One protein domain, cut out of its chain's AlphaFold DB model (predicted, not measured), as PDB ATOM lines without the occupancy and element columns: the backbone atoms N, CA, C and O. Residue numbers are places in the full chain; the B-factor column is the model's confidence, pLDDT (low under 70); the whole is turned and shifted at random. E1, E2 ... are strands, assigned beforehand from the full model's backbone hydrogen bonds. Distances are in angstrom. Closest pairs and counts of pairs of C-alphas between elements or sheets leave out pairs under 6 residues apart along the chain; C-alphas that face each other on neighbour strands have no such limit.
ATOM      1  N   VAL A   4     -28.827  23.114  10.248       95.94
ATOM      2  CA  VAL A   4     -29.551  21.991   9.648       95.94
ATOM      3  C   VAL A   4     -30.832  21.717  10.425       95.94
ATOM      4  O   VAL A   4     -30.841  21.777  11.654       95.94
ATOM      5  N   ILE A   5     -31.909  21.392   9.713       95.06
ATOM      6  CA  ILE A   5     -33.163  20.901  10.296       95.06
ATOM      7  C   ILE A   5     -33.239  19.401  10.015       95.06
ATOM      8  O   ILE A   5     -33.124  18.995   8.860       95.06
ATOM      9  N   ARG A   6     -33.403  18.580  11.057       96.06
ATOM     10  CA  ARG A   6     -33.444  17.114  10.950       96.06
ATOM     11  C   ARG A   6     -34.881  16.610  10.900       96.06
ATOM     12  O   ARG A   6     -35.711  17.005  11.713       96.06
ATOM     13  N   PHE A   7     -35.122  15.687   9.983       96.31
ATOM     14  CA  PHE A   7     -36.376  14.981   9.784       96.31
ATOM     15  C   PHE A   7     -36.115  13.482   9.926       96.31
ATOM     16  O   PHE A   7     -35.136  12.965   9.388       96.31
ATOM     17  N   ASP A   8     -37.010  12.780  10.615       94.75
ATOM     18  CA  ASP A   8     -37.161  11.333  10.453       94.75
ATOM     19  C   ASP A   8     -37.589  11.134   8.995       94.75
ATOM     20  O   ASP A   8     -38.695  11.521   8.663       94.75
ATOM     21  N   GLY A   9     -36.714  10.618   8.125       92.50
ATOM     22  CA  GLY A   9     -36.947  10.207   6.730       92.50
ATOM     23  C   GLY A   9     -37.220  11.286   5.649       92.50
ATOM     24  O   GLY A   9     -37.157  12.482   5.914       92.50
ATOM     25  N   PRO A  10     -37.492  10.860   4.392       95.94
ATOM     26  CA  PRO A  10     -37.231  11.659   3.187       95.94
ATOM     27  C   PRO A  10     -38.171  12.849   2.973       95.94
ATOM     28  O   PRO A  10     -39.322  12.799   3.425       95.94
ATOM     29  N   PRO A  11     -37.720  13.873   2.212       95.12
ATOM     30  CA  PRO A  11     -38.548  15.008   1.830       95.12
ATOM     31  C   PRO A  11     -39.792  14.548   1.074       95.12
ATOM     32  O   PRO A  11     -39.739  13.690   0.190       95.12
ATOM     33  N   SER A  12     -40.940  15.097   1.458       93.88
ATOM     34  CA  SER A  12     -42.245  14.633   0.997       93.88
ATOM     35  C   SER A  12     -43.314  15.688   1.270       93.88
ATOM     36  O   SER A  12     -43.174  16.483   2.190       93.88
ATOM     37  N   HIS A  13     -44.422  15.647   0.526       89.44
ATOM     38  CA  HIS A  13     -45.619  16.461   0.786       89.44
ATOM     39  C   HIS A  13     -46.434  15.973   2.002       89.44
ATOM     40  O   HIS A  13     -47.503  16.501   2.300       89.44
ATOM     41  N   LYS A  14     -45.974  14.927   2.700       90.06
ATOM     42  CA  LYS A  14     -46.577  14.468   3.956       90.06
ATOM     43  C   LYS A  14     -46.213  15.427   5.086       90.06
ATOM     44  O   LYS A  14     -45.061  15.840   5.205       90.06
ATOM     45  N   SER A  15     -47.187  15.725   5.946       86.94
ATOM     46  CA  SER A  15     -46.964  16.541   7.143       86.94
ATOM     47  C   SER A  15     -45.758  16.033   7.944       86.94
ATOM     48  O   SER A  15     -45.573  14.823   8.100       86.94
ATOM     49  N   GLY A  16     -44.921  16.964   8.403       85.75
ATOM     50  CA  GLY A  16     -43.695  16.660   9.142       85.75
ATOM     51  C   GLY A  16     -42.506  16.200   8.288       85.75
ATOM     52  O   GLY A  16     -41.532  15.725   8.857       85.75
ATOM     53  N   ARG A  17     -42.559  16.315   6.950       91.50
ATOM     54  CA  ARG A  17     -41.452  15.969   6.025       91.50
ATOM     55  C   ARG A  17     -41.020  17.128   5.115       91.50
ATOM     56  O   ARG A  17     -40.285  16.915   4.153       91.50
ATOM     57  N   PHE A  18     -41.496  18.340   5.388       92.12
ATOM     58  CA  PHE A  18     -41.138  19.548   4.649       92.12
ATOM     59  C   PHE A  18     -41.275  20.793   5.529       92.12
ATOM     60  O   PHE A  18     -41.946  20.768   6.563       92.12
ATOM     61  N   VAL A  19     -40.638  21.876   5.090       90.94
ATOM     62  CA  VAL A  19     -40.885  23.242   5.559       90.94
ATOM     63  C   VAL A  19     -41.303  24.033   4.335       90.94
ATOM     64  O   VAL A  19     -40.601  24.020   3.324       90.94
ATOM     65  N   GLU A  20     -42.452  24.684   4.419       90.75
ATOM     66  CA  GLU A  20     -42.889  25.632   3.403       90.75
ATOM     67  C   GLU A  20     -42.203  26.969   3.662       90.75
ATOM     68  O   GLU A  20     -42.192  27.466   4.791       90.75
ATOM     69  N   VAL A  21     -41.565  27.512   2.629       90.94
ATOM     70  CA  VAL A  21     -40.884  28.797   2.719       90.94
ATOM     71  C   VAL A  21     -41.303  29.648   1.545       90.94
ATOM     72  O   VAL A  21     -41.126  29.263   0.388       90.94
ATOM     73  N   GLU A  22     -41.856  30.810   1.865       94.50
ATOM     74  CA  GLU A  22     -42.456  31.705   0.891       94.50
ATOM     75  C   GLU A  22     -42.075  33.154   1.180       94.50
ATOM     76  O   GLU A  22     -41.799  33.541   2.319       94.50
ATOM     77  N   THR A  23     -42.059  33.966   0.129       91.44
ATOM     78  CA  THR A  23     -42.032  35.422   0.246       91.44
ATOM     79  C   THR A  23     -43.367  35.938   0.787       91.44
ATOM     80  O   THR A  23     -44.388  35.256   0.745       91.44
ATOM     81  N   LEU A  24     -43.390  37.193   1.253       93.31
ATOM     82  CA  LEU A  24     -44.616  37.819   1.769       93.31
ATOM     83  C   LEU A  24     -45.752  37.914   0.736       93.31
ATOM     84  O   LEU A  24     -46.906  38.069   1.120       93.31
ATOM     85  N   ASP A  25     -45.440  37.832  -0.557       94.75
ATOM     86  CA  ASP A  25     -46.421  37.804  -1.642       94.75
ATOM     87  C   ASP A  25     -46.777  36.382  -2.119       94.75
ATOM     88  O   ASP A  25     -47.420  36.231  -3.157       94.75
ATOM     89  N   GLY A  26     -46.391  35.347  -1.363       94.31
ATOM     90  CA  GLY A  26     -46.823  33.961  -1.572       94.31
ATOM     91  C   GLY A  26     -46.057  33.196  -2.651       94.31
ATOM     92  O   GLY A  26     -46.580  32.231  -3.203       94.31
ATOM     93  N   ARG A  27     -44.834  33.615  -3.010       93.00
ATOM     94  CA  ARG A  27     -43.981  32.834  -3.922       93.00
ATOM     95  C   ARG A  27     -43.106  31.889  -3.120       93.00
ATOM     96  O   ARG A  27     -42.373  32.328  -2.237       93.00
ATOM     97  N   SER A  28     -43.106  30.614  -3.481       91.25
ATOM     98  CA  SER A  28     -42.222  29.627  -2.863       91.25
ATOM     99  C   SER A  28     -40.750  29.909  -3.186       91.25
ATOM    100  O   SER A  28     -40.404  30.239  -4.323       91.25
ATOM    101  N   ILE A  29     -39.871  29.730  -2.199       90.69
ATOM    102  CA  ILE A  29     -38.422  29.919  -2.346       90.69
ATOM    103  C   ILE A  29     -37.638  28.686  -1.886       90.69
ATOM    104  O   ILE A  29     -38.014  27.989  -0.945       90.69
ATOM    105  N   LYS A  30     -36.500  28.424  -2.543       90.06
ATOM    106  CA  LYS A  30     -35.510  27.440  -2.081       90.06
ATOM    107  C   LYS A  30     -34.575  28.132  -1.089       90.06
ATOM    108  O   LYS A  30     -33.903  29.087  -1.460       90.06
ATOM    109  N   VAL A  31     -34.497  27.621   0.139       91.38
ATOM    110  CA  VAL A  31     -33.606  28.154   1.196       91.38
ATOM    111  C   VAL A  31     -32.434  27.241   1.551       91.38
ATOM    112  O   VAL A  31     -31.686  27.532   2.482       91.38
ATOM    113  N   GLY A  32     -32.294  26.109   0.865       92.88
ATOM    114  CA  GLY A  32     -31.280  25.125   1.209       92.88
ATOM    115  C   GLY A  32     -31.376  23.829   0.423       92.88
ATOM    116  O   GLY A  32     -32.121  23.721  -0.556       92.88
ATOM    117  N   GLU A  33     -30.622  22.832   0.877       94.62
ATOM    118  CA  GLU A  33     -30.463  21.545   0.201       94.62
ATOM    119  C   GLU A  33     -30.768  20.367   1.123       94.62
ATOM    120  O   GLU A  33     -30.496  20.400   2.324       94.62
ATOM    121  N   TRP A  34     -31.333  19.310   0.541       95.88
ATOM    122  CA  TRP A  34     -31.617  18.066   1.244       95.88
ATOM    123  C   TRP A  34     -30.400  17.146   1.223       95.88
ATOM    124  O   TRP A  34     -29.838  16.876   0.164       95.88
ATOM    125  N   ILE A  35     -30.029  16.633   2.391       97.38
ATOM    126  CA  ILE A  35     -28.912  15.709   2.584       97.38
ATOM    127  C   ILE A  35     -29.437  14.485   3.328       97.38
ATOM    128  O   ILE A  35     -30.091  14.617   4.361       97.38
ATOM    129  N   GLN A  36     -29.148  13.293   2.816       97.69
ATOM    130  CA  GLN A  36     -29.467  12.051   3.513       97.69
ATOM    131  C   GLN A  36     -28.416  11.761   4.597       97.69
ATOM    132  O   GLN A  36     -27.219  11.793   4.313       97.69
ATOM    133  N   ASP A  37     -28.863  11.445   5.816       97.38
ATOM    134  CA  ASP A  37     -28.023  11.111   6.976       97.38
ATOM    135  C   ASP A  37     -28.536   9.823   7.642       97.38
ATOM    136  O   ASP A  37     -29.383   9.837   8.536       97.38
ATOM    137  N   GLY A  38     -28.074   8.671   7.149       96.31
ATOM    138  CA  GLY A  38     -28.593   7.369   7.572       96.31
ATOM    139  C   GLY A  38     -30.069   7.188   7.191       96.31
ATOM    140  O   GLY A  38     -30.422   7.232   6.008       96.31
ATOM    141  N   SER A  39     -30.924   6.946   8.190       95.81
ATOM    142  CA  SER A  39     -32.388   6.906   8.032       95.81
ATOM    143  C   SER A  39     -33.033   8.292   8.035       95.81
ATOM    144  O   SER A  39     -34.182   8.435   7.611       95.81
ATOM    145  N   ASP A  40     -32.304   9.295   8.516       96.88
ATOM    146  CA  ASP A  40     -32.782  10.660   8.662       96.88
ATOM    147  C   ASP A  40     -32.451  11.489   7.423       96.88
ATOM    148  O   ASP A  40     -31.653  11.109   6.558       96.88
ATOM    149  N   TRP A  41     -33.090  12.651   7.342       97.44
ATOM    150  CA  TRP A  41     -32.848  13.636   6.302       97.44
ATOM    151  C   TRP A  41     -32.653  15.012   6.912       97.44
ATOM    152  O   TRP A  41     -33.336  15.403   7.857       97.44
ATOM    153  N   LEU A  42     -31.702  15.753   6.360       97.00
ATOM    154  CA  LEU A  42     -31.333  17.082   6.811       97.00
ATOM    155  C   LEU A  42     -31.688  18.092   5.726       97.00
ATOM    156  O   LEU A  42     -31.290  17.921   4.577       97.00
ATOM    157  N   LEU A  43     -32.380  19.166   6.095       96.00
ATOM    158  CA  LEU A  43     -32.433  20.382   5.289       96.00
ATOM    159  C   LEU A  43     -31.303  21.301   5.760       96.00
ATOM    160  O   LEU A  43     -31.390  21.875   6.849       96.00
ATOM    161  N   LYS A  44     -30.235  21.417   4.969       95.75
ATOM    162  CA  LYS A  44     -29.124  22.337   5.231       95.75
ATOM    163  C   LYS A  44     -29.469  23.713   4.680       95.75
ATOM    164  O   LYS A  44     -29.680  23.843   3.479       95.75
ATOM    165  N   LEU A  45     -29.526  24.715   5.556       93.62
ATOM    166  CA  LEU A  45     -29.888  26.080   5.184       93.62
ATOM    167  C   LEU A  45     -28.702  26.820   4.560       93.62
ATOM    168  O   LEU A  45     -27.596  26.821   5.109       93.62
ATOM    169  N   ASP A  46     -28.967  27.513   3.459       91.06
ATOM    170  CA  ASP A  46     -28.024  28.428   2.830       91.06
ATOM    171  C   ASP A  46     -28.089  29.772   3.564       91.06
ATOM    172  O   ASP A  46     -29.011  30.553   3.383       91.06
TER     173      ASP A  46
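What this domain is: This is residues 4 to 46 of the 55 residues of an uncharacterized protein of marine sediment metagenome (UniProt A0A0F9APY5). With little regular structure, this is a small antiparallel sheet of three short strands joined to a long winding loop, residues 9 to 31, whose turn around Asp 25 makes one end of the longest axis and the E2-E3 hairpin turn the other. Of 43 printed residues, 17 are in the named strands E1, E2 and E3, in sheet order E1 - E3 - E2; the class is all strand. The outline is flat, 36 by 23 by 10 A, and only just compact, close to loose, with a radius of gyration of the C-alphas of 11.0 A.

Where its parts are: Find C-alpha 4 at (-29.551, 21.991, 9.648); there E1 begins, residues 4 to 8, 13.1 A long. After the loop, E2 takes residues 32 to 37, 15.5 A. E3, residues 40 to 45, 16.1 A, ends at C-alpha 45, (-29.888, 26.080, 5.184).

How they stand to each other: Look at E3, the inner strand. E1 is its antiparallel neighbour at 157 degrees, with N 7 and O 41 2.8 A apart, within hydrogen-bond range. E2 and E3 form an antiparallel hairpin at 154 degrees; N 35 and O 42 are within range at 2.8 A. The edge strands E1 and E2 are apart.

The domain as a whole: The C-alphas of Asp 25 and Gly 38, the two farthest apart, are 36.5 A from each other. The link E1 to E2 is long, E2 to E3 tight. The printed part has no cut, and no printed residue is under 70 in pLDDT.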